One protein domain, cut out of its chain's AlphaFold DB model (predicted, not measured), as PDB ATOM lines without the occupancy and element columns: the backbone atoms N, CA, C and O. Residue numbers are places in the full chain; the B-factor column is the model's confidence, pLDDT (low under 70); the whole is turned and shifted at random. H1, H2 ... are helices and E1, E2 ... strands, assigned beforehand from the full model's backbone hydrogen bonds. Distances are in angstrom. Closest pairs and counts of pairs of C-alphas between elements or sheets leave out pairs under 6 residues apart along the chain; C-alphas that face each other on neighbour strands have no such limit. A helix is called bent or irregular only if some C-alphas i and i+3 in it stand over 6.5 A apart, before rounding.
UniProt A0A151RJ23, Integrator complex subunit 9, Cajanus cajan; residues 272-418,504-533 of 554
ATOM      1  N   ASN A 272      25.121 -14.944 -53.456       56.81
ATOM      2  CA  ASN A 272      23.797 -15.582 -53.324       56.81
ATOM      3  C   ASN A 272      23.778 -17.029 -53.864       56.81
ATOM      4  O   ASN A 272      23.108 -17.903 -53.315       56.81
ATOM      5  N   LEU A 273      24.551 -17.325 -54.914       63.34
ATOM      6  CA  LEU A 273      24.777 -18.708 -55.343       63.34
ATOM      7  C   LEU A 273      25.570 -19.466 -54.267       63.34
ATOM      8  O   LEU A 273      25.295 -20.636 -53.981       63.34
ATOM      9  N   GLU A 274      26.535 -18.793 -53.647       65.88
ATOM     10  CA  GLU A 274      27.348 -19.350 -52.578       65.88
ATOM     11  C   GLU A 274      26.550 -19.617 -51.292       65.88
ATOM     12  O   GLU A 274      26.803 -20.638 -50.653       65.88
ATOM     13  N   GLU A 275      25.527 -18.805 -51.008       67.56
ATOM     14  CA  GLU A 275      24.493 -18.930 -49.971       67.56
ATOM     15  C   GLU A 275      23.427 -19.999 -50.309       67.56
ATOM     16  O   GLU A 275      23.015 -20.754 -49.424       67.56
ATOM     17  N   LYS A 276      23.056 -20.194 -51.588       74.94
ATOM     18  CA  LYS A 276      22.178 -21.314 -51.978       74.94
ATOM     19  C   LYS A 276      22.880 -22.674 -51.910       74.94
ATOM     20  O   LYS A 276      22.350 -23.563 -51.246       74.94
ATOM     21  N   LYS A 277      24.083 -22.879 -52.488       78.38
ATOM     22  CA  LYS A 277      24.772 -24.192 -52.305       78.38
ATOM     23  C   LYS A 277      25.139 -24.454 -50.822       78.38
ATOM     24  O   LYS A 277      25.495 -25.569 -50.454       78.38
ATOM     25  N   LYS A 278      25.094 -23.404 -49.992       77.88
ATOM     26  CA  LYS A 278      25.251 -23.391 -48.529       77.88
ATOM     27  C   LYS A 278      24.060 -24.067 -47.839       77.88
ATOM     28  O   LYS A 278      24.259 -25.064 -47.155       77.88
ATOM     29  N   LEU A 279      22.839 -23.610 -48.127       80.62
ATOM     30  CA  LEU A 279      21.584 -24.245 -47.702       80.62
ATOM     31  C   LEU A 279      21.463 -25.689 -48.213       80.62
ATOM     32  O   LEU A 279      21.168 -26.594 -47.433       80.62
ATOM     33  N   VAL A 280      21.784 -25.918 -49.495       83.38
ATOM     34  CA  VAL A 280      21.786 -27.259 -50.108       83.38
ATOM     35  C   VAL A 280      22.650 -28.240 -49.311       83.38
ATOM     36  O   VAL A 280      22.266 -29.405 -49.229       83.38
ATOM     37  N   PHE A 281      23.749 -27.808 -48.663       84.56
ATOM     38  CA  PHE A 281      24.541 -28.686 -47.784       84.56
ATOM     39  C   PHE A 281      23.719 -29.341 -46.701       84.56
ATOM     40  O   PHE A 281      23.834 -30.528 -46.450       84.56
ATOM     41  N   ILE A 282      22.958 -28.526 -45.994       85.81
ATOM     42  CA  ILE A 282      22.464 -28.913 -44.687       85.81
ATOM     43  C   ILE A 282      21.295 -29.867 -44.881       85.81
ATOM     44  O   ILE A 282      21.207 -30.894 -44.214       85.81
ATOM     45  N   CYS A 283      20.489 -29.594 -45.906       86.38
ATOM     46  CA  CYS A 283      19.500 -30.515 -46.434       86.38
ATOM     47  C   CYS A 283      20.138 -31.838 -46.889       86.38
ATOM     48  O   CYS A 283      19.650 -32.899 -46.516       86.38
ATOM     49  N   SER A 284      21.244 -31.786 -47.640       84.88
ATOM     50  CA  SER A 284      21.911 -32.986 -48.161       84.88
ATOM     51  C   SER A 284      22.600 -33.828 -47.085       84.88
ATOM     52  O   SER A 284      22.277 -34.998 -46.964       84.88
ATOM     53  N   CYS A 285      23.449 -33.256 -46.226       85.38
ATOM     54  CA  CYS A 285      24.050 -33.968 -45.092       85.38
ATOM     55  C   CYS A 285      23.007 -34.594 -44.157       85.38
ATOM     56  O   CYS A 285      23.248 -35.664 -43.595       85.38
ATOM     57  N   ALA A 286      21.856 -33.938 -43.977       87.00
ATOM     58  CA  ALA A 286      20.770 -34.493 -43.186       87.00
ATOM     59  C   ALA A 286      20.120 -35.702 -43.878       87.00
ATOM     60  O   ALA A 286      19.952 -36.736 -43.235       87.00
ATOM     61  N   ILE A 287      19.811 -35.601 -45.179       85.06
ATOM     62  CA  ILE A 287      19.307 -36.727 -45.983       85.06
ATOM     63  C   ILE A 287      20.327 -37.878 -45.965       85.06
ATOM     64  O   ILE A 287      19.956 -39.006 -45.653       85.06
ATOM     65  N   ASP A 288      21.614 -37.598 -46.177       84.69
ATOM     66  CA  ASP A 288      22.713 -38.573 -46.164       84.69
ATOM     67  C   ASP A 288      22.795 -39.335 -44.846       84.69
ATOM     68  O   ASP A 288      22.901 -40.561 -44.845       84.69
ATOM     69  N   CYS A 289      22.650 -38.637 -43.719       84.75
ATOM     70  CA  CYS A 289      22.575 -39.287 -42.418       84.75
ATOM     71  C   CYS A 289      21.360 -40.221 -42.313       84.75
ATOM     72  O   CYS A 289      21.526 -41.354 -41.863       84.75
ATOM     73  N   ILE A 290      20.169 -39.828 -42.782       84.94
ATOM     74  CA  ILE A 290      19.012 -40.744 -42.790       84.94
ATOM     75  C   ILE A 290      19.281 -41.965 -43.687       84.94
ATOM     76  O   ILE A 290      18.949 -43.087 -43.298       84.94
ATOM     77  N   ASN A 291      19.939 -41.778 -44.836       83.00
ATOM     78  CA  ASN A 291      20.328 -42.860 -45.750       83.00
ATOM     79  C   ASN A 291      21.309 -43.853 -45.088       83.00
ATOM     80  O   ASN A 291      21.183 -45.061 -45.274       83.00
ATOM     81  N   GLU A 292      22.255 -43.359 -44.277       84.75
ATOM     82  CA  GLU A 292      23.180 -44.167 -43.458       84.75
ATOM     83  C   GLU A 292      22.494 -44.883 -42.271       84.75
ATOM     84  O   GLU A 292      23.131 -45.660 -41.553       84.75
ATOM     85  N   GLY A 293      21.203 -44.631 -42.026       84.56
ATOM     86  CA  GLY A 293      20.492 -45.132 -40.849       84.56
ATOM     87  C   GLY A 293      20.834 -44.375 -39.561       84.56
ATOM     88  O   GLY A 293      20.771 -44.963 -38.480       84.56
ATOM     89  N   CYS A 294      21.223 -43.105 -39.684       88.06
ATOM     90  CA  CYS A 294      21.482 -42.168 -38.592       88.06
ATOM     91  C   CYS A 294      20.274 -41.240 -38.354       88.06
ATOM     92  O   CYS A 294      19.500 -40.980 -39.272       88.06
ATOM     93  N   SER A 295      20.120 -40.702 -37.145       91.88
ATOM     94  CA  SER A 295      19.114 -39.676 -36.817       91.88
ATOM     95  C   SER A 295      19.704 -38.260 -36.912       91.88
ATOM     96  O   SER A 295      20.913 -38.075 -36.760       91.88
ATOM     97  N   VAL A 296      18.872 -37.241 -37.159       92.81
ATOM     98  CA  VAL A 296      19.317 -35.839 -37.282       92.81
ATOM     99  C   VAL A 296      18.499 -34.923 -36.377       92.81
ATOM    100  O   VAL A 296      17.269 -34.940 -36.399       92.81
ATOM    101  N   LEU A 297      19.191 -34.074 -35.625       92.94
ATOM    102  CA  LEU A 297      18.632 -33.069 -34.732       92.94
ATOM    103  C   LEU A 297      18.950 -31.670 -35.255       92.94
ATOM    104  O   LEU A 297      20.118 -31.335 -35.450       92.94
ATOM    105  N   ILE A 298      17.914 -30.853 -35.448       90.81
ATOM    106  CA  ILE A 298      18.026 -29.469 -35.918       90.81
ATOM    107  C   ILE A 298      17.340 -28.547 -34.891       90.81
ATOM    108  O   ILE A 298      16.106 -28.452 -34.880       90.81
ATOM    109  N   PRO A 299      18.098 -27.897 -33.985       87.75
ATOM    110  CA  PRO A 299      17.588 -26.851 -33.112       87.75
ATOM    111  C   PRO A 299      17.274 -25.599 -33.935       87.75
ATOM    112  O   PRO A 299      18.006 -25.254 -34.859       87.75
ATOM    113  N   ILE A 300      16.199 -24.905 -33.573       79.75
ATOM    114  CA  ILE A 300      15.699 -23.714 -34.258       79.75
ATOM    115  C   ILE A 300      15.532 -22.578 -33.256       79.75
ATOM    116  O   ILE A 300      14.661 -22.636 -32.394       79.75
ATOM    117  N   ASP A 301      16.280 -21.506 -33.450       72.44
ATOM    118  CA  ASP A 301      15.976 -20.170 -32.934       72.44
ATOM    119  C   ASP A 301      15.205 -19.322 -33.970       72.44
ATOM    120  O   ASP A 301      14.348 -18.513 -33.610       72.44
ATOM    121  N   ARG A 302      15.456 -19.527 -35.272       74.75
ATOM    122  CA  ARG A 302      14.962 -18.668 -36.360       74.75
ATOM    123  C   ARG A 302      13.944 -19.333 -37.288       74.75
ATOM    124  O   ARG A 302      14.251 -20.248 -38.050       74.75
ATOM    125  N   LEU A 303      12.727 -18.778 -37.322       76.19
ATOM    126  CA  LEU A 303      11.621 -19.260 -38.167       76.19
ATOM    127  C   LEU A 303      11.927 -19.223 -39.680       76.19
ATOM    128  O   LEU A 303      11.464 -20.094 -40.416       76.19
ATOM    129  N   GLY A 304      12.716 -18.248 -40.146       76.50
ATOM    130  CA  GLY A 304      13.130 -18.156 -41.552       76.50
ATOM    131  C   GLY A 304      13.995 -19.340 -41.991       76.50
ATOM    132  O   GLY A 304      13.772 -19.905 -43.063       76.50
ATOM    133  N   THR A 305      14.920 -19.777 -41.129       78.31
ATOM    134  CA  THR A 305      15.791 -20.937 -41.363       78.31
ATOM    135  C   THR A 305      14.989 -22.228 -41.525       78.31
ATOM    136  O   THR A 305      15.281 -23.012 -42.427       78.31
ATOM    137  N   VAL A 306      13.930 -22.434 -40.728       81.56
ATOM    138  CA  VAL A 306      13.048 -23.614 -40.855       81.56
ATOM    139  C   VAL A 306      12.425 -23.689 -42.241       81.56
ATOM    140  O   VAL A 306      12.439 -24.744 -42.865       81.56
ATOM    141  N   LEU A 307      11.890 -22.566 -42.729       81.25
ATOM    142  CA  LEU A 307      11.256 -22.508 -44.041       81.25
ATOM    143  C   LEU A 307      12.286 -22.761 -45.147       81.25
ATOM    144  O   LEU A 307      12.037 -23.589 -46.014       81.25
ATOM    145  N   LEU A 308      13.469 -22.140 -45.083       80.38
ATOM    146  CA  LEU A 308      14.552 -22.407 -46.038       80.38
ATOM    147  C   LEU A 308      14.947 -23.894 -46.071       80.38
ATOM    148  O   LEU A 308      15.050 -24.476 -47.152       80.38
ATOM    149  N   LEU A 309      15.131 -24.519 -44.903       84.31
ATOM    150  CA  LEU A 309      15.489 -25.934 -44.796       84.31
ATOM    151  C   LEU A 309      14.381 -26.850 -45.317       84.31
ATOM    152  O   LEU A 309      14.668 -27.737 -46.114       84.31
ATOM    153  N   LEU A 310      13.124 -26.629 -44.927       84.25
ATOM    154  CA  LEU A 310      11.996 -27.443 -45.387       84.25
ATOM    155  C   LEU A 310      11.766 -27.322 -46.900       84.25
ATOM    156  O   LEU A 310      11.491 -28.332 -47.548       84.25
ATOM    157  N   GLU A 311      11.910 -26.130 -47.481       82.56
ATOM    158  CA  GLU A 311      11.735 -25.920 -48.922       82.56
ATOM    159  C   GLU A 311      12.859 -26.567 -49.744       82.56
ATOM    160  O   GLU A 311      12.580 -27.280 -50.710       82.56
ATOM    161  N   GLU A 312      14.129 -26.401 -49.356       83.69
ATOM    162  CA  GLU A 312      15.246 -27.014 -50.090       83.69
ATOM    163  C   GLU A 312      15.335 -28.532 -49.827       83.69
ATOM    164  O   GLU A 312      15.612 -29.281 -50.760       83.69
ATOM    165  N   MET A 313      15.007 -29.032 -48.624       83.06
ATOM    166  CA  MET A 313      14.826 -30.478 -48.391       83.06
ATOM    167  C   MET A 313      13.714 -31.054 -49.270       83.06
ATOM    168  O   MET A 313      13.912 -32.101 -49.883       83.06
ATOM    169  N   THR A 314      12.564 -30.376 -49.374       81.19
ATOM    170  CA  THR A 314      11.481 -30.822 -50.265       81.19
ATOM    171  C   THR A 314      11.955 -30.834 -51.717       81.19
ATOM    172  O   THR A 314      11.790 -31.843 -52.394       81.19
ATOM    173  N   THR A 315      12.647 -29.780 -52.158       80.31
ATOM    174  CA  THR A 315      13.223 -29.679 -53.509       80.31
ATOM    175  C   THR A 315      14.194 -30.828 -53.815       80.31
ATOM    176  O   THR A 315      14.108 -31.428 -54.885       80.31
ATOM    177  N   LEU A 316      15.096 -31.181 -52.888       78.62
ATOM    178  CA  LEU A 316      16.037 -32.295 -53.068       78.62
ATOM    179  C   LEU A 316      15.335 -33.662 -53.099       78.62
ATOM    180  O   LEU A 316      15.706 -34.517 -53.902       78.62
ATOM    181  N   LEU A 317      14.304 -33.864 -52.272       73.25
ATOM    182  CA  LEU A 317      13.499 -35.088 -52.282       73.25
ATOM    183  C   LEU A 317      12.694 -35.218 -53.588       73.25
ATOM    184  O   LEU A 317      12.689 -36.282 -54.203       73.25
ATOM    185  N   GLU A 318      12.055 -34.144 -54.053       70.31
ATOM    186  CA  GLU A 318      11.264 -34.136 -55.293       70.31
ATOM    187  C   GLU A 318      12.118 -34.228 -56.562       70.31
ATOM    188  O   GLU A 318      11.687 -34.836 -57.541       70.31
ATOM    189  N   ALA A 319      13.356 -33.721 -56.546       60.78
ATOM    190  CA  ALA A 319      14.308 -33.911 -57.641       60.78
ATOM    191  C   ALA A 319      14.646 -35.396 -57.901       60.78
ATOM    192  O   ALA A 319      15.106 -35.732 -58.993       60.78
ATOM    193  N   SER A 320      14.385 -36.286 -56.932       51.53
ATOM    194  CA  SER A 320      14.514 -37.741 -57.096       51.53
ATOM    195  C   SER A 320      13.240 -38.445 -57.599       51.53
ATOM    196  O   SER A 320      13.317 -39.601 -58.011       51.53
ATOM    197  N   ASP A 321      12.080 -37.769 -57.615       46.88
ATOM    198  CA  ASP A 321      10.755 -38.379 -57.828       46.88
ATOM    199  C   ASP A 321       9.905 -37.541 -58.816       46.88
ATOM    200  O   ASP A 321       9.019 -36.763 -58.450       46.88
ATOM    201  N   LEU A 322      10.236 -37.664 -60.112       39.38
ATOM    202  CA  LEU A 322       9.795 -36.809 -61.233       39.38
ATOM    203  C   LEU A 322       8.270 -36.790 -61.498       39.38
ATOM    204  O   LEU A 322       7.791 -37.372 -62.476       39.38
ATOM    205  N   ARG A 323       7.486 -36.060 -60.687       39.31
ATOM    206  CA  ARG A 323       6.042 -35.818 -60.920       39.31
ATOM    207  C   ARG A 323       5.588 -34.390 -60.574       39.31
ATOM    208  O   ARG A 323       4.945 -34.168 -59.549       39.31
ATOM    209  N   LEU A 324       5.855 -33.442 -61.474       36.19
ATOM    210  CA  LEU A 324       5.272 -32.091 -61.444       36.19
ATOM    211  C   LEU A 324       3.797 -32.108 -61.889       36.19
ATOM    212  O   LEU A 324       3.462 -32.716 -62.907       36.19
ATOM    213  N   PHE A 325       2.928 -31.390 -61.171       39.69
ATOM    214  CA  PHE A 325       1.530 -31.148 -61.553       39.69
ATOM    215  C   PHE A 325       1.121 -29.711 -61.207       39.69
ATOM    216  O   PHE A 325       1.331 -29.245 -60.090       39.69
ATOM    217  N   ALA A 326       0.498 -29.010 -62.158       36.22
ATOM    218  CA  ALA A 326       0.179 -27.592 -62.015       36.22
ATOM    219  C   ALA A 326      -0.904 -27.323 -60.950       36.22
ATOM    220  O   ALA A 326      -2.044 -27.769 -61.083       36.22
ATOM    221  N   GLY A 327      -0.551 -26.536 -59.932       48.31
ATOM    222  CA  GLY A 327      -1.451 -26.123 -58.845       48.31
ATOM    223  C   GLY A 327      -0.738 -25.934 -57.504       48.31
ATOM    224  O   GLY A 327      -1.320 -26.213 -56.457       48.31
ATOM    225  N   GLU A 328       0.538 -25.547 -57.536       52.75
ATOM    226  CA  GLU A 328       1.445 -25.670 -56.395       52.75
ATOM    227  C   GLU A 328       1.132 -24.673 -55.258       52.75
ATOM    228  O   GLU A 328       0.704 -23.540 -55.509       52.75
ATOM    229  N   PRO A 329       1.312 -25.091 -53.989       54.75
ATOM    230  CA  PRO A 329       1.215 -24.204 -52.835       54.75
ATOM    231  C   PRO A 329       2.365 -23.183 -52.807       54.75
ATOM    232  O   PRO A 329       3.400 -23.373 -53.432       54.75
ATOM    233  N   LEU A 330       2.216 -22.125 -52.001       58.84
ATOM    234  CA  LEU A 330       3.264 -21.108 -51.788       58.84
ATOM    235  C   LEU A 330       4.521 -21.624 -51.059       58.84
ATOM    236  O   LEU A 330       5.504 -20.895 -50.986       58.84
ATOM    237  N   PHE A 331       4.470 -22.846 -50.524       66.88
ATOM    238  CA  PHE A 331       5.579 -23.553 -49.890       66.88
ATOM    239  C   PHE A 331       5.483 -25.047 -50.239       66.88
ATOM    240  O   PHE A 331       4.461 -25.680 -49.948       66.88
ATOM    241  N   ALA A 332       6.518 -25.616 -50.852       70.94
ATOM    242  CA  ALA A 332       6.589 -26.999 -51.308       70.94
ATOM    243  C   ALA A 332       6.385 -28.013 -50.169       70.94
ATOM    244  O   ALA A 332       5.685 -29.014 -50.357       70.94
ATOM    245  N   HIS A 333       6.883 -27.740 -48.955       75.75
ATOM    246  CA  HIS A 333       6.758 -28.669 -47.818       75.75
ATOM    247  C   HIS A 333       5.300 -28.968 -47.409       75.75
ATOM    248  O   HIS A 333       5.025 -29.981 -46.760       75.75
ATOM    249  N   ILE A 334       4.331 -28.153 -47.847       77.56
ATOM    250  CA  ILE A 334       2.890 -28.421 -47.695       77.56
ATOM    251  C   ILE A 334       2.480 -29.730 -48.401       77.56
ATOM    252  O   ILE A 334       1.528 -30.386 -47.970       77.56
ATOM    253  N   LYS A 335       3.208 -30.166 -49.438       75.81
ATOM    254  CA  LYS A 335       3.051 -31.499 -50.040       75.81
ATOM    255  C   LYS A 335       3.460 -32.602 -49.061       75.81
ATOM    256  O   LYS A 335       2.675 -33.515 -48.826       75.81
ATOM    257  N   LEU A 336       4.627 -32.480 -48.424       77.38
ATOM    258  CA  LEU A 336       5.123 -33.458 -47.446       77.38
ATOM    259  C   LEU A 336       4.234 -33.546 -46.192       77.38
ATOM    260  O   LEU A 336       4.066 -34.634 -45.644       77.38
ATOM    261  N   LEU A 337       3.610 -32.438 -45.772       80.00
ATOM    262  CA  LEU A 337       2.563 -32.437 -44.738       80.00
ATOM    263  C   LEU A 337       1.322 -33.234 -45.185       80.00
ATOM    264  O   LEU A 337       0.854 -34.111 -44.459       80.00
ATOM    265  N   LYS A 338       0.811 -32.991 -46.401       80.25
ATOM    266  CA  LYS A 338      -0.350 -33.719 -46.959       80.25
ATOM    267  C   LYS A 338      -0.077 -35.213 -47.163       80.25
ATOM    268  O   LYS A 338      -0.968 -36.030 -46.950       80.25
ATOM    269  N   GLU A 339       1.151 -35.568 -47.529       81.06
ATOM    270  CA  GLU A 339       1.627 -36.951 -47.666       81.06
ATOM    271  C   GLU A 339       1.956 -37.628 -46.322       81.06
ATOM    272  O   GLU A 339       2.298 -38.808 -46.312       81.06
ATOM    273  N   ARG A 340       1.852 -36.910 -45.189       78.69
ATOM    274  CA  ARG A 340       2.264 -37.369 -43.846       78.69
ATOM    275  C   ARG A 340       3.724 -37.852 -43.788       78.69
ATOM    276  O   ARG A 340       4.052 -38.788 -43.067       78.69
ATOM    277  N   LYS A 341       4.602 -37.202 -44.560       79.94
ATOM    278  CA  LYS A 341       6.069 -37.335 -44.475       79.94
ATOM    279  C   LYS A 341       6.668 -36.373 -43.444       79.94
ATOM    280  O   LYS A 341       7.706 -36.694 -42.869       79.94
ATOM    281  N   ILE A 342       6.011 -35.231 -43.209       83.50
ATOM    282  CA  ILE A 342       6.247 -34.353 -42.055       83.50
ATOM    283  C   ILE A 342       5.147 -34.605 -41.021       83.50
ATOM    284  O   ILE A 342       3.962 -34.475 -41.334       83.50
ATOM    285  N   HIS A 343       5.547 -34.906 -39.789       84.06
ATOM    286  CA  HIS A 343       4.686 -34.922 -38.609       84.06
ATOM    287  C   HIS A 343       4.914 -33.651 -37.785       84.06
ATOM    288  O   HIS A 343       6.058 -33.282 -37.525       84.06
ATOM    289  N   VAL A 344       3.838 -32.989 -37.360       83.75
ATOM    290  CA  VAL A 344       3.885 -31.804 -36.487       83.75
ATOM    291  C   VAL A 344       3.273 -32.189 -35.153       83.75
ATOM    292  O   VAL A 344       2.198 -32.778 -35.126       83.75
ATOM    293  N   VAL A 345       3.970 -31.882 -34.065       82.25
ATOM    294  CA  VAL A 345       3.638 -32.360 -32.724       82.25
ATOM    295  C   VAL A 345       3.753 -31.207 -31.718       82.25
ATOM    296  O   VAL A 345       4.788 -30.544 -31.702       82.25
ATOM    297  N   PRO A 346       2.769 -30.971 -30.831       73.25
ATOM    298  CA  PRO A 346       2.777 -29.793 -29.960       73.25
ATOM    299  C   PRO A 346       3.847 -29.828 -28.854       73.25
ATOM    300  O   PRO A 346       4.332 -28.775 -28.453       73.25
ATOM    301  N   ALA A 347       4.231 -31.013 -28.356       75.44
ATOM    302  CA  ALA A 347       5.200 -31.161 -27.263       75.44
ATOM    303  C   ALA A 347       5.980 -32.487 -27.322       75.44
ATOM    304  O   ALA A 347       5.448 -33.519 -27.742       75.44
ATOM    305  N   ALA A 348       7.221 -32.487 -26.818       76.56
ATOM    306  CA  ALA A 348       8.083 -33.676 -26.775       76.56
ATOM    307  C   ALA A 348       7.566 -34.793 -25.844       76.56
ATOM    308  O   ALA A 348       7.883 -35.961 -26.049       76.56
ATOM    309  N   HIS A 349       6.747 -34.450 -24.847       76.44
ATOM    310  CA  HIS A 349       6.112 -35.403 -23.932       76.44
ATOM    311  C   HIS A 349       4.725 -35.889 -24.419       76.44
ATOM    312  O   HIS A 349       4.014 -36.575 -23.685       76.44
ATOM    313  N   SER A 350       4.299 -35.517 -25.633       81.62
ATOM    314  CA  SER A 350       2.969 -35.857 -26.155       81.62
ATOM    315  C   SER A 350       2.824 -37.340 -26.522       81.62
ATOM    316  O   SER A 350       3.756 -37.997 -26.990       81.62
ATOM    317  N   HIS A 351       1.610 -37.874 -26.353       79.50
ATOM    318  CA  HIS A 351       1.326 -39.284 -26.624       79.50
ATOM    319  C   HIS A 351       1.505 -39.659 -28.106       79.50
ATOM    320  O   HIS A 351       1.977 -40.756 -28.398       79.50
ATOM    321  N   GLU A 352       1.191 -38.749 -29.038       79.75
ATOM    322  CA  GLU A 352       1.367 -38.992 -30.475       79.75
ATOM    323  C   GLU A 352       2.837 -39.215 -30.845       79.75
ATOM    324  O   GLU A 352       3.128 -40.139 -31.608       79.75
ATOM    325  N   LEU A 353       3.763 -38.441 -30.263       81.94
ATOM    326  CA  LEU A 353       5.195 -38.660 -30.460       81.94
ATOM    327  C   LEU A 353       5.601 -40.031 -29.917       81.94
ATOM    328  O   LEU A 353       6.157 -40.846 -30.642       81.94
ATOM    329  N   LEU A 354       5.255 -40.314 -28.659       79.62
ATOM    330  CA  LEU A 354       5.662 -41.534 -27.955       79.62
ATOM    331  C   LEU A 354       5.144 -42.832 -28.604       79.62
ATOM    332  O   LEU A 354       5.752 -43.882 -28.409       79.62
ATOM    333  N   VAL A 355       4.046 -42.776 -29.367       81.88
ATOM    334  CA  VAL A 355       3.493 -43.926 -30.108       81.88
ATOM    335  C   VAL A 355       4.067 -44.049 -31.521       81.88
ATOM    336  O   VAL A 355       4.286 -45.166 -31.986       81.88
ATOM    337  N   ASN A 356       4.290 -42.931 -32.221       80.56
ATOM    338  CA  ASN A 356       4.612 -42.948 -33.654       80.56
ATOM    339  C   ASN A 356       6.097 -42.700 -33.979       80.56
ATOM    340  O   ASN A 356       6.483 -42.854 -35.139       80.56
ATOM    341  N   TRP A 357       6.924 -42.330 -32.995       83.38
ATOM    342  CA  TRP A 357       8.354 -42.067 -33.172       83.38
ATOM    343  C   TRP A 357       9.090 -43.264 -33.779       83.38
ATOM    344  O   TRP A 357       9.047 -44.381 -33.259       83.38
ATOM    345  N   GLN A 358       9.788 -43.019 -34.884       83.88
ATOM    346  CA  GLN A 358      10.559 -44.017 -35.615       83.88
ATOM    347  C   GLN A 358      11.854 -43.380 -36.106       83.88
ATOM    348  O   GLN A 358      11.816 -42.334 -36.749       83.88
ATOM    349  N   GLU A 359      12.972 -44.041 -35.820       86.38
ATOM    350  CA  GLU A 359      14.313 -43.657 -36.260       86.38
ATOM    351  C   GLU A 359      14.795 -44.637 -37.349       86.38
ATOM    352  O   GLU A 359      14.416 -45.813 -37.295       86.38
ATOM    353  N   PRO A 360      15.602 -44.204 -38.337       88.12
ATOM    354  CA  PRO A 360      16.196 -42.871 -38.500       88.12
ATOM    355  C   PRO A 360      15.174 -41.785 -38.880       88.12
ATOM    356  O   PRO A 360      14.235 -42.034 -39.640       88.12
ATOM    357  N   CYS A 361      15.357 -40.569 -38.362       89.00
ATOM    358  CA  CYS A 361      14.499 -39.424 -38.687       89.00
ATOM    359  C   CYS A 361      15.193 -38.067 -38.506       89.00
ATOM    360  O   CYS A 361      16.101 -37.939 -37.683       89.00
ATOM    361  N   ILE A 362      14.709 -37.042 -39.218       90.31
ATOM    362  CA  ILE A 362      15.048 -35.636 -38.937       90.31
ATOM    363  C   ILE A 362      14.043 -35.062 -37.935       90.31
ATOM    364  O   ILE A 362      12.835 -35.197 -38.133       90.31
ATOM    365  N   VAL A 363      14.537 -34.372 -36.905       91.25
ATOM    366  CA  VAL A 363      13.732 -33.663 -35.904       91.25
ATOM    367  C   VAL A 363      14.122 -32.192 -35.850       91.25
ATOM    368  O   VAL A 363      15.212 -31.829 -35.404       91.25
ATOM    369  N   PHE A 364      13.184 -31.347 -36.259       89.31
ATOM    370  CA  PHE A 364      13.194 -29.907 -36.044       89.31
ATOM    371  C   PHE A 364      12.579 -29.584 -34.674       89.31
ATOM    372  O   PHE A 364      11.481 -30.060 -34.363       89.31
ATOM    373  N   CYS A 365      13.248 -28.773 -33.849       87.38
ATOM    374  CA  CYS A 365      12.716 -28.365 -32.540       87.38
ATOM    375  C   CYS A 365      13.117 -26.926 -32.140       87.38
ATOM    376  O   CYS A 365      14.257 -26.529 -32.383       87.38
ATOM    377  N   PRO A 366      12.213 -26.133 -31.529       83.19
ATOM    378  CA  PRO A 366      12.476 -24.769 -31.101       83.19
ATOM    379  C   PRO A 366      13.412 -24.738 -29.894       83.19
ATOM    380  O   PRO A 366      13.453 -25.655 -29.066       83.19
ATOM    381  N   HIS A 367      14.206 -23.677 -29.836       84.31
ATOM    382  CA  HIS A 367      15.434 -23.634 -29.071       84.31
ATOM    383  C   HIS A 367      15.916 -22.177 -28.908       84.31
ATOM    384  O   HIS A 367      16.065 -21.463 -29.890       84.31
ATOM    385  N   TRP A 368      16.245 -21.767 -27.674       78.25
ATOM    386  CA  TRP A 368      16.733 -20.404 -27.378       78.25
ATOM    387  C   TRP A 368      18.129 -20.323 -26.719       78.25
ATOM    388  O   TRP A 368      18.644 -19.229 -26.527       78.25
ATOM    389  N   SER A 369      18.712 -21.443 -26.261       75.69
ATOM    390  CA  SER A 369      19.963 -21.452 -25.457       75.69
ATOM    391  C   SER A 369      20.658 -22.818 -25.255       75.69
ATOM    392  O   SER A 369      21.675 -22.901 -24.571       75.69
ATOM    393  N   LEU A 370      20.085 -23.914 -25.759       83.94
ATOM    394  CA  LEU A 370      20.377 -25.319 -25.421       83.94
ATOM    395  C   LEU A 370      20.289 -25.637 -23.909       83.94
ATOM    396  O   LEU A 370      20.969 -26.551 -23.432       83.94
ATOM    397  N   ARG A 371      19.491 -24.887 -23.128       80.38
ATOM    398  CA  ARG A 371      19.316 -25.090 -21.667       80.38
ATOM    399  C   ARG A 371      17.886 -25.399 -21.212       80.38
ATOM    400  O   ARG A 371      17.711 -25.856 -20.087       80.38
ATOM    401  N   MET A 372      16.883 -25.193 -22.067       82.50
ATOM    402  CA  MET A 372      15.464 -25.453 -21.784       82.50
ATOM    403  C   MET A 372      14.721 -25.947 -23.031       82.50
ATOM    404  O   MET A 372      15.251 -25.848 -24.140       82.50
ATOM    405  N   GLY A 373      13.497 -26.446 -22.842       84.31
ATOM    406  CA  GLY A 373      12.634 -26.922 -23.922       84.31
ATOM    407  C   GLY A 373      13.016 -28.302 -24.486       84.31
ATOM    408  O   GLY A 373      13.922 -28.972 -23.970       84.31
ATOM    409  N   PRO A 374      12.347 -28.741 -25.571       86.12
ATOM    410  CA  PRO A 374      12.432 -30.111 -26.090       86.12
ATOM    411  C   PRO A 374      13.857 -30.518 -26.489       86.12
ATOM    412  O   PRO A 374      14.248 -31.675 -26.319       86.12
ATOM    413  N   ILE A 375      14.662 -29.555 -26.946       88.38
ATOM    414  CA  ILE A 375      16.055 -29.756 -27.356       88.38
ATOM    415  C   ILE A 375      16.933 -30.393 -26.264       88.38
ATOM    416  O   ILE A 375      17.791 -31.214 -26.579       88.38
ATOM    417  N   VAL A 376      16.697 -30.108 -24.977       87.50
ATOM    418  CA  VAL A 376      17.484 -30.700 -23.874       87.50
ATOM    419  C   VAL A 376      17.227 -32.205 -23.748       87.50
ATOM    420  O   VAL A 376      18.144 -32.973 -23.458       87.50
ATOM    421  N   HIS A 377      15.990 -32.641 -23.989       87.31
ATOM    422  CA  HIS A 377      15.601 -34.049 -23.922       87.31
ATOM    423  C   HIS A 377      16.114 -34.822 -25.144       87.31
ATOM    424  O   HIS A 377      16.605 -35.941 -25.002       87.31
ATOM    425  N   LEU A 378      16.075 -34.195 -26.323       90.94
ATOM    426  CA  LEU A 378      16.600 -34.754 -27.572       90.94
ATOM    427  C   LEU A 378      18.132 -34.875 -27.544       90.94
ATOM    428  O   LEU A 378      18.662 -35.937 -27.860       90.94
ATOM    429  N   LEU A 379      18.847 -33.847 -27.070       91.31
ATOM    430  CA  LEU A 379      20.296 -33.931 -26.871       91.31
ATOM    431  C   LEU A 379      20.668 -35.009 -25.848       91.31
ATOM    432  O   LEU A 379      21.555 -35.802 -26.125       91.31
ATOM    433  N   ARG A 380      19.961 -35.128 -24.714       89.81
ATOM    434  CA  ARG A 380      20.201 -36.223 -23.747       89.81
ATOM    435  C   ARG A 380      19.923 -37.624 -24.310       89.81
ATOM    436  O   ARG A 380      20.476 -38.586 -23.785       89.81
ATOM    437  N   ARG A 381      19.078 -37.760 -25.341       89.12
ATOM    438  CA  ARG A 381      18.848 -39.031 -26.051       89.12
ATOM    439  C   ARG A 381      19.996 -39.361 -27.006       89.12
ATOM    440  O   ARG A 381      20.407 -40.515 -27.069       89.12
ATOM    441  N   TRP A 382      20.465 -38.369 -27.758       92.38
ATOM    442  CA  TRP A 382      21.305 -38.581 -28.936       92.38
ATOM    443  C   TRP A 382      22.774 -38.159 -28.784       92.38
ATOM    444  O   TRP A 382      23.585 -38.569 -29.605       92.38
ATOM    445  N   CYS A 383      23.174 -37.411 -27.748       91.94
ATOM    446  CA  CYS A 383      24.559 -36.932 -27.617       91.94
ATOM    447  C   CYS A 383      25.591 -38.064 -27.516       91.94
ATOM    448  O   CYS A 383      26.690 -37.927 -28.049       91.94
ATOM    449  N   GLY A 384      25.231 -39.184 -26.885       92.31
ATOM    450  CA  GLY A 384      26.069 -40.379 -26.765       92.31
ATOM    451  C   GLY A 384      25.994 -41.348 -27.952       92.31
ATOM    452  O   GLY A 384      26.642 -42.390 -27.902       92.31
ATOM    453  N   ASP A 385      25.217 -41.044 -28.996       92.06
ATOM    454  CA  ASP A 385      25.043 -41.916 -30.159       92.06
ATOM    455  C   ASP A 385      25.872 -41.437 -31.372       92.06
ATOM    456  O   ASP A 385      25.559 -40.395 -31.953       92.06
ATOM    457  N   PRO A 386      26.885 -42.199 -31.833       92.00
ATOM    458  CA  PRO A 386      27.650 -41.859 -33.036       92.00
ATOM    459  C   PRO A 386      26.844 -41.998 -34.343       92.00
ATOM    460  O   PRO A 386      27.316 -41.565 -35.395       92.00
ATOM    461  N   LYS A 387      25.634 -42.577 -34.295       90.94
ATOM    462  CA  LYS A 387      24.645 -42.558 -35.385       90.94
ATOM    463  C   LYS A 387      23.661 -41.388 -35.286       90.94
ATOM    464  O   LYS A 387      22.599 -41.425 -35.901       90.94
ATOM    465  N   SER A 388      24.008 -40.328 -34.570       93.38
ATOM    466  CA  SER A 388      23.227 -39.096 -34.553       93.38
ATOM    467  C   SER A 388      24.043 -37.918 -35.087       93.38
ATOM    468  O   SER A 388      25.252 -37.837 -34.866       93.38
ATOM    469  N   LEU A 389      23.383 -37.004 -35.800       93.12
ATOM    470  CA  LEU A 389      23.941 -35.740 -36.283       93.12
ATOM    471  C   LEU A 389      23.193 -34.562 -35.649       93.12
ATOM    472  O   LEU A 389      21.984 -34.430 -35.816       93.12
ATOM    473  N   LEU A 390      23.917 -33.668 -34.983       92.25
ATOM    474  CA  LEU A 390      23.425 -32.342 -34.619       92.25
ATOM    475  C   LEU A 390      23.786 -31.350 -35.728       92.25
ATOM    476  O   LEU A 390      24.958 -31.202 -36.060       92.25
ATOM    477  N   ILE A 391      22.799 -30.644 -36.266       89.12
ATOM    478  CA  ILE A 391      22.984 -29.522 -37.192       89.12
ATOM    479  C   ILE A 391      22.546 -28.265 -36.457       89.12
ATOM    480  O   ILE A 391      21.393 -28.200 -36.049       89.12
ATOM    481  N   ILE A 392      23.422 -27.275 -36.278       83.62
ATOM    482  CA  ILE A 392      23.123 -26.123 -35.415       83.62
ATOM    483  C   ILE A 392      23.534 -24.781 -36.028       83.62
ATOM    484  O   ILE A 392      24.662 -24.644 -36.496       83.62
ATOM    485  N   GLU A 393      22.613 -23.811 -36.020       75.06
ATOM    486  CA  GLU A 393      22.833 -22.406 -36.403       75.06
ATOM    487  C   GLU A 393      23.453 -21.598 -35.237       75.06
ATOM    488  O   GLU A 393      23.193 -21.887 -34.072       75.06
ATOM    489  N   GLY A 394      24.267 -20.579 -35.540       63.19
ATOM    490  CA  GLY A 394      24.448 -19.388 -34.683       63.19
ATOM    491  C   GLY A 394      25.240 -19.533 -33.373       63.19
ATOM    492  O   GLY A 394      25.381 -18.571 -32.625       63.19
ATOM    493  N   VAL A 395      25.770 -20.712 -33.041       55.44
ATOM    494  CA  VAL A 395      26.418 -20.920 -31.732       55.44
ATOM    495  C   VAL A 395      27.901 -20.516 -31.738       55.44
ATOM    496  O   VAL A 395      28.785 -21.310 -32.051       55.44
ATOM    497  N   LEU A 396      28.181 -19.283 -31.304       51.97
ATOM    498  CA  LEU A 396      29.532 -18.695 -31.176       51.97
ATOM    499  C   LEU A 396      30.550 -19.509 -30.348       51.97
ATOM    500  O   LEU A 396      31.753 -19.303 -30.491       51.97
ATOM    501  N   ASN A 397      30.105 -20.405 -29.463       68.06
ATOM    502  CA  ASN A 397      30.984 -21.361 -28.785       68.06
ATOM    503  C   ASN A 397      30.268 -22.708 -28.609       68.06
ATOM    504  O   ASN A 397      29.530 -22.919 -27.644       68.06
ATOM    505  N   LEU A 398      30.484 -23.605 -29.572       73.69
ATOM    506  CA  LEU A 398      29.859 -24.925 -29.626       73.69
ATOM    507  C   LEU A 398      30.260 -25.826 -28.449       73.69
ATOM    508  O   LEU A 398      29.430 -26.577 -27.945       73.69
ATOM    509  N   GLU A 399      31.503 -25.731 -27.978       74.50
ATOM    510  CA  GLU A 399      32.003 -26.555 -26.874       74.50
ATOM    511  C   GLU A 399      31.324 -26.185 -25.550       74.50
ATOM    512  O   GLU A 399      30.771 -27.053 -24.881       74.50
ATOM    513  N   LEU A 400      31.233 -24.893 -25.218       75.50
ATOM    514  CA  LEU A 400      30.468 -24.409 -24.063       75.50
ATOM    515  C   LEU A 400      28.973 -24.745 -24.198       75.50
ATOM    516  O   LEU A 400      28.301 -25.073 -23.216       75.50
ATOM    517  N   ALA A 401      28.437 -24.685 -25.418       79.38
ATOM    518  CA  ALA A 401      27.054 -25.037 -25.705       79.38
ATOM    519  C   ALA A 401      26.773 -26.531 -25.444       79.38
ATOM    520  O   ALA A 401      25.728 -26.850 -24.871       79.38
ATOM    521  N   LEU A 402      27.718 -27.418 -25.764       84.88
ATOM    522  CA  LEU A 402      27.600 -28.870 -25.597       84.88
ATOM    523  C   LEU A 402      28.172 -29.428 -24.280       84.88
ATOM    524  O   LEU A 402      27.830 -30.549 -23.913       84.88
ATOM    525  N   LEU A 403      28.941 -28.644 -23.516       83.81
ATOM    526  CA  LEU A 403      29.531 -29.017 -22.221       83.81
ATOM    527  C   LEU A 403      28.561 -29.731 -21.242       83.81
ATOM    528  O   LEU A 403      28.990 -30.706 -20.623       83.81
ATOM    529  N   PRO A 404      27.265 -29.355 -21.112       83.69
ATOM    530  CA  PRO A 404      26.316 -30.059 -20.234       83.69
ATOM    531  C   PRO A 404      25.887 -31.459 -20.708       83.69
ATOM    532  O   PRO A 404      25.157 -32.140 -19.989       83.69
ATOM    533  N   PHE A 405      26.287 -31.866 -21.916       86.69
ATOM    534  CA  PHE A 405      25.924 -33.129 -22.571       86.69
ATOM    535  C   PHE A 405      27.132 -34.056 -22.788       86.69
ATOM    536  O   PHE A 405      26.999 -35.091 -23.439       86.69
ATOM    537  N   ASN A 406      28.305 -33.694 -22.252       84.31
ATOM    538  CA  ASN A 406      29.519 -34.497 -22.363       84.31
ATOM    539  C   ASN A 406      29.408 -35.844 -21.611       84.31
ATOM    540  O   ASN A 406      28.874 -35.875 -20.499       84.31
ATOM    541  N   PRO A 407      29.969 -36.946 -22.153       88.44
ATOM    542  CA  PRO A 407      30.715 -37.028 -23.413       88.44
ATOM    543  C   PRO A 407      29.799 -37.018 -24.648       88.44
ATOM    544  O   PRO A 407      28.862 -37.808 -24.743       88.44
ATOM    545  N   VAL A 408      30.111 -36.156 -25.619       88.50
ATOM    546  CA  VAL A 408      29.415 -36.118 -26.911       88.50
ATOM    547  C   VAL A 408      30.132 -37.027 -27.914       88.50
ATOM    548  O   VAL A 408      31.291 -36.800 -28.248       88.50
ATOM    549  N   ALA A 409      29.431 -38.056 -28.388       93.19
ATOM    550  CA  ALA A 409      29.860 -38.974 -29.445       93.19
ATOM    551  C   ALA A 409      29.124 -38.745 -30.780       93.19
ATOM    552  O   ALA A 409      29.558 -39.264 -31.808       93.19
ATOM    553  N   MET A 410      28.023 -37.983 -30.775       93.62
ATOM    554  CA  MET A 410      27.269 -37.636 -31.982       93.62
ATOM    555  C   MET A 410      28.094 -36.770 -32.948       93.62
ATOM    556  O   MET A 410      28.892 -35.932 -32.522       93.62
ATOM    557  N   LYS A 411      27.865 -36.927 -34.256       92.44
ATOM    558  CA  LYS A 411      28.404 -36.023 -35.283       92.44
ATOM    559  C   LYS A 411      27.827 -34.619 -35.042       92.44
ATOM    560  O   LYS A 411      26.642 -34.493 -34.734       92.44
ATOM    561  N   VAL A 412      28.610 -33.554 -35.232       89.25
ATOM    562  CA  VAL A 412      28.102 -32.172 -35.138       89.25
ATOM    563  C   VAL A 412      28.516 -31.360 -36.361       89.25
ATOM    564  O   VAL A 412      29.700 -31.211 -36.652       89.25
ATOM    565  N   CYS A 413      27.528 -30.816 -37.066       86.50
ATOM    566  CA  CYS A 413      27.684 -29.846 -38.137       86.50
ATOM    567  C   CYS A 413      27.286 -28.468 -37.601       86.50
ATOM    568  O   CYS A 413      26.100 -28.161 -37.450       86.50
ATOM    569  N   GLN A 414      28.278 -27.625 -37.311       82.31
ATOM    570  CA  GLN A 414      28.006 -26.208 -37.118       82.31
ATOM    571  C   GLN A 414      27.744 -25.552 -38.473       82.31
ATOM    572  O   GLN A 414      28.491 -25.719 -39.438       82.31
ATOM    573  N   CYS A 415      26.676 -24.775 -38.513       75.56
ATOM    574  CA  CYS A 415      26.301 -23.924 -39.618       75.56
ATOM    575  C   CYS A 415      25.882 -22.557 -39.080       75.56
ATOM    576  O   CYS A 415      25.787 -22.334 -37.877       75.56
ATOM    577  N   LEU A 416      25.620 -21.634 -39.990       70.44
ATOM    578  CA  LEU A 416      24.892 -20.396 -39.749       70.44
ATOM    579  C   LEU A 416      24.111 -20.091 -41.041       70.44
ATOM    580  O   LEU A 416      24.522 -20.551 -42.118       70.44
ATOM    581  N   PHE A 417      23.026 -19.315 -40.980       66.75
ATOM    582  CA  PHE A 417      22.239 -18.963 -42.171       66.75
ATOM    583  C   PHE A 417      22.265 -17.456 -42.461       66.75
ATOM    584  O   PHE A 417      22.124 -16.661 -41.537       66.75
ATOM    585  N   PRO A 418      22.442 -17.036 -43.732       59.22
ATOM    586  CA  PRO A 418      22.610 -15.627 -44.069       59.22
ATOM    587  C   PRO A 418      21.440 -14.719 -43.662       59.22
ATOM    588  O   PRO A 418      20.337 -14.804 -44.211       59.22
ATOM    589  N   CYS A 504      27.390 -21.255 -44.028       27.69
ATOM    590  CA  CYS A 504      27.559 -22.801 -44.132       27.69
ATOM    591  C   CYS A 504      28.329 -23.500 -45.391       27.69
ATOM    592  O   CYS A 504      29.081 -22.730 -45.973       27.69
ATOM    593  N   LYS A 505      28.218 -24.835 -45.837       31.44
ATOM    594  CA  LYS A 505      28.595 -25.560 -47.194       31.44
ATOM    595  C   LYS A 505      28.966 -27.133 -47.170       31.44
ATOM    596  O   LYS A 505      29.713 -27.415 -46.248       31.44
ATOM    597  N   SER A 506      28.750 -28.191 -48.060       31.55
ATOM    598  CA  SER A 506      27.868 -28.701 -49.227       31.55
ATOM    599  C   SER A 506      27.901 -30.266 -49.616       31.55
ATOM    600  O   SER A 506      28.999 -30.754 -49.858       31.55
ATOM    601  N   CYS A 507      26.736 -30.957 -49.870       24.94
ATOM    602  CA  CYS A 507      26.382 -32.234 -50.645       24.94
ATOM    603  C   CYS A 507      26.574 -33.721 -50.118       24.94
ATOM    604  O   CYS A 507      27.488 -33.899 -49.323       24.94
ATOM    605  N   ASN A 508      25.934 -34.849 -50.601       24.50
ATOM    606  CA  ASN A 508      24.535 -35.271 -51.041       24.50
ATOM    607  C   ASN A 508      24.365 -36.719 -51.676       24.50
ATOM    608  O   ASN A 508      25.047 -37.030 -52.654       24.50
ATOM    609  N   VAL A 509      23.348 -37.516 -51.264       22.62
ATOM    610  CA  VAL A 509      22.801 -38.835 -51.749       22.62
ATOM    611  C   VAL A 509      21.287 -38.966 -51.350       22.62
ATOM    612  O   VAL A 509      20.777 -38.114 -50.632       22.62
ATOM    613  N   ALA A 510      20.510 -39.988 -51.776       23.23
ATOM    614  CA  ALA A 510      19.069 -40.128 -51.429       23.23
ATOM    615  C   ALA A 510      18.571 -41.539 -51.001       23.23
ATOM    616  O   ALA A 510      18.958 -42.559 -51.569       23.23
ATOM    617  N   THR A 511      17.640 -41.581 -50.038       24.34
ATOM    618  CA  THR A 511      16.781 -42.709 -49.600       24.34
ATOM    619  C   THR A 511      15.509 -42.132 -48.938       24.34
ATOM    620  O   THR A 511      15.481 -40.972 -48.527       24.34
ATOM    621  N   THR A 512      14.405 -42.886 -48.879       28.89
ATOM    622  CA  THR A 512      13.078 -42.348 -48.512       28.89
ATOM    623  C   THR A 512      12.950 -41.995 -47.020       28.89
ATOM    624  O   THR A 512      12.875 -42.872 -46.162       28.89
ATOM    625  N   MET A 513      12.872 -40.696 -46.726       31.20
ATOM    626  CA  MET A 513      13.021 -40.103 -45.389       31.20
ATOM    627  C   MET A 513      11.696 -39.739 -44.684       31.20
ATOM    628  O   MET A 513      10.688 -39.461 -45.336       31.20
ATOM    629  N   LYS A 514      11.719 -39.682 -43.339       34.06
ATOM    630  CA  LYS A 514      10.646 -39.150 -42.472       34.06
ATOM    631  C   LYS A 514      11.126 -37.940 -41.660       34.06
ATOM    632  O   LYS A 514      12.265 -37.920 -41.190       34.06
ATOM    633  N   LEU A 515      10.242 -36.960 -41.478       32.94
ATOM    634  CA  LEU A 515      10.513 -35.672 -40.835       32.94
ATOM    635  C   LEU A 515       9.546 -35.417 -39.668       32.94
ATOM    636  O   LEU A 515       8.349 -35.690 -39.771       32.94
ATOM    637  N   TRP A 516      10.052 -34.811 -38.597       38.50
ATOM    638  CA  TRP A 516       9.274 -34.377 -37.437       38.50
ATOM    639  C   TRP A 516       9.560 -32.910 -37.116       38.50
ATOM    640  O   TRP A 516      10.706 -32.463 -37.171       38.50
ATOM    641  N   TYR A 517       8.523 -32.177 -36.727       35.97
ATOM    642  CA  TYR A 517       8.609 -30.854 -36.121       35.97
ATOM    643  C   TYR A 517       7.887 -30.893 -34.773       35.97
ATOM    644  O   TYR A 517       6.694 -31.193 -34.711       35.97
ATOM    645  N   ILE A 518       8.604 -30.593 -33.694       35.50
ATOM    646  CA  ILE A 518       8.026 -30.459 -32.353       35.50
ATOM    647  C   ILE A 518       7.872 -28.964 -32.084       35.50
ATOM    648  O   ILE A 518       8.881 -28.279 -32.048       35.50
ATOM    649  N   GLY A 519       6.662 -28.442 -31.895       28.75
ATOM    650  CA  GLY A 519       6.434 -27.024 -31.608       28.75
ATOM    651  C   GLY A 519       4.952 -26.689 -31.444       28.75
ATOM    652  O   GLY A 519       4.109 -27.157 -32.207       28.75
ATOM    653  N   THR A 520       4.648 -25.859 -30.448       27.88
ATOM    654  CA  THR A 520       3.313 -25.702 -29.843       27.88
ATOM    655  C   THR A 520       2.234 -25.111 -30.758       27.88
ATOM    656  O   THR A 520       1.074 -25.503 -30.647       27.88
ATOM    657  N   TYR A 521       2.580 -24.178 -31.658       28.16
ATOM    658  CA  TYR A 521       1.580 -23.373 -32.389       28.16
ATOM    659  C   TYR A 521       1.826 -23.148 -33.891       28.16
ATOM    660  O   TYR A 521       0.960 -22.577 -34.557       28.16
ATOM    661  N   PHE A 522       2.971 -23.543 -34.459       27.83
ATOM    662  CA  PHE A 522       3.383 -22.992 -35.761       27.83
ATOM    663  C   PHE A 522       2.622 -23.533 -36.987       27.83
ATOM    664  O   PHE A 522       2.509 -22.826 -37.988       27.83
ATOM    665  N   VAL A 523       2.085 -24.760 -36.928       27.44
ATOM    666  CA  VAL A 523       1.450 -25.409 -38.099       27.44
ATOM    667  C   VAL A 523      -0.015 -25.798 -37.872       27.44
ATOM    668  O   VAL A 523      -0.799 -25.754 -38.817       27.44
ATOM    669  N   GLU A 524      -0.427 -26.130 -36.644       25.42
ATOM    670  CA  GLU A 524      -1.739 -26.762 -36.405       25.42
ATOM    671  C   GLU A 524      -2.953 -25.849 -36.673       25.42
ATOM    672  O   GLU A 524      -4.066 -26.344 -36.864       25.42
ATOM    673  N   GLN A 525      -2.769 -24.521 -36.750       26.70
ATOM    674  CA  GLN A 525      -3.794 -23.618 -37.284       26.70
ATOM    675  C   GLN A 525      -3.259 -22.237 -37.717       26.70
ATOM    676  O   GLN A 525      -2.542 -21.576 -36.974       26.70
ATOM    677  N   LYS A 526      -3.771 -21.742 -38.864       27.95
ATOM    678  CA  LYS A 526      -3.728 -20.351 -39.405       27.95
ATOM    679  C   LYS A 526      -2.691 -19.954 -40.471       27.95
ATOM    680  O   LYS A 526      -2.831 -18.830 -40.956       27.95
ATOM    681  N   MET A 527      -1.784 -20.808 -40.966       25.45
ATOM    682  CA  MET A 527      -0.981 -20.424 -42.155       25.45
ATOM    683  C   MET A 527      -1.875 -20.007 -43.343       25.45
ATOM    684  O   MET A 527      -1.668 -18.948 -43.936       25.45
ATOM    685  N   GLU A 528      -2.948 -20.757 -43.617       27.31
ATOM    686  CA  GLU A 528      -3.903 -20.454 -44.698       27.31
ATOM    687  C   GLU A 528      -4.559 -19.065 -44.564       27.31
ATOM    688  O   GLU A 528      -4.708 -18.348 -45.553       27.31
ATOM    689  N   ASN A 529      -4.885 -18.628 -43.342       26.53
ATOM    690  CA  ASN A 529      -5.539 -17.334 -43.105       26.53
ATOM    691  C   ASN A 529      -4.603 -16.129 -43.292       26.53
ATOM    692  O   ASN A 529      -5.079 -15.019 -43.533       26.53
ATOM    693  N   TYR A 530      -3.286 -16.314 -43.180       33.06
ATOM    694  CA  TYR A 530      -2.313 -15.219 -43.289       33.06
ATOM    695  C   TYR A 530      -1.783 -15.030 -44.719       33.06
ATOM    696  O   TYR A 530      -1.446 -13.909 -45.105       33.06
ATOM    697  N   LEU A 531      -1.818 -16.081 -45.545       29.84
ATOM    698  CA  LEU A 531      -1.473 -16.009 -46.970       29.84
ATOM    699  C   LEU A 531      -2.556 -15.318 -47.826       29.84
ATOM    700  O   LEU A 531      -2.256 -14.833 -48.916       29.84
ATOM    701  N   TYR A 532      -3.801 -15.220 -47.342       26.08
ATOM    702  CA  TYR A 532      -4.898 -14.556 -48.066       26.08
ATOM    703  C   TYR A 532      -4.976 -13.035 -47.856       26.08
ATOM    704  O   TYR A 532      -5.440 -12.319 -48.748       26.08
ATOM    705  N   THR A 533      -4.504 -12.504 -46.721       27.47
ATOM    706  CA  THR A 533      -4.602 -11.062 -46.415       27.47
ATOM    707  C   THR A 533      -3.802 -10.161 -47.362       27.47
ATOM    708  O   THR A 533      -4.174  -9.009 -47.562       27.47
TER     709      THR A 533
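AT A GLANCE: This is residues 272 to 418 and 504 to 533 of the 554 residues of the protein "Integrator complex subunit 9" of Cajanus cajan (UniProt A0A151RJ23). A twisted sheet of six parallel strands forms the core of three layers, with the longer helices H1 and H2 on one face and H4 and H5 on the other. H6 is at the E5 end of the sheet, close to H5, while residues 321 to 329 and 525 to 530 stick out. The printed part has 177 residues, with seven named helices and six named strands in the order H1 E1 H2 H3 E2 H4 E3 H5 E4 H6 E5 E6 H7; the sheet runs E2 E6 E3 E1 E4 E5. The class is mixed, helices and strands; the whole is compact, with a radius of gyration of the C-alphas of 16.0 A and spans of 50 by 36 by 30 A.

IN THESE COORDINATES: The strands are E2, residues 342 to 345; E6, 515 to 518; E3, 362 to 366, 13.6 A long; E1, 295 to 300, 16.5 A; E4, 388 to 392, 13.0 A; and E5, 411 to 414. H1, residues 272 to 291, is 28.5 A long and begins at C-alpha 272 (23.797, -15.582, -53.324). H2, residues 303 to 318, is 22.7 A long. H3 is residues 333 to 338, H4 351 to 356, H5 374 to 382, H6 398 to 405. H6 is irregular: C-alphas 401 and 404 are 7.5 A apart. H7, residues 527 to 533, ends at C-alpha 533 (-4.602, -11.062, -46.415).

HOW THE PARTS SIT: Within hydrogen-bond range are N 343 and O 515 of E2 and E6, 2.9 A; N 516 and O 362 of E6 and E3, 2.8 A; N 363 and O 296 of E3 and E1, 2.8 A; N 297 and O 389 of E1 and E4, 2.8 A; N 411 and O 388 of E4 and E5, 2.8 A. H1 is on the sheet at a height of 11.4 A, over E1 and E4. H2 is on the same face, at 10.1 A; H5 is on the opposite face, at 8.9 A. With its residues 279 to 284 alone H1 touches H2, closest at the C-alphas of Cys 283 and Met 313, 5.1 A. H3 only grazes the sheet. H4 is on it, the C-alphas of Val 345 and Leu 353 being the closest to E2, 6.9 A. H6 and H7 are not on it. E4, H6, E5 is a strand-helix-strand unit, two parallel neighbours with a helix between; split units, with other strands between the two, are E1, H2 H3, E2; E2, H4, E3; and E3, H5, E4. The four crossovers are right-handed. Every O i to N i+4 pair is within hydrogen-bond range in H2, H3, H4 and H5, against 15 of 16 in H1, 2 of 4 in H6 and 1 of 3 in H7, where 1 of 4 O i to N i+3 pairs is.

THE WHOLE: C-alphas 326 and 407, the two farthest apart, are 50.1 A apart. Residues 419 to 503 are not printed; C-alphas 418 and 504 are 8.7 A apart across the cut. The link from H2 to H3 is long, 14 residues. Mean pLDDT of the printed part is 70.4, and residues under 70 include 319 to 331 and 504 to 533.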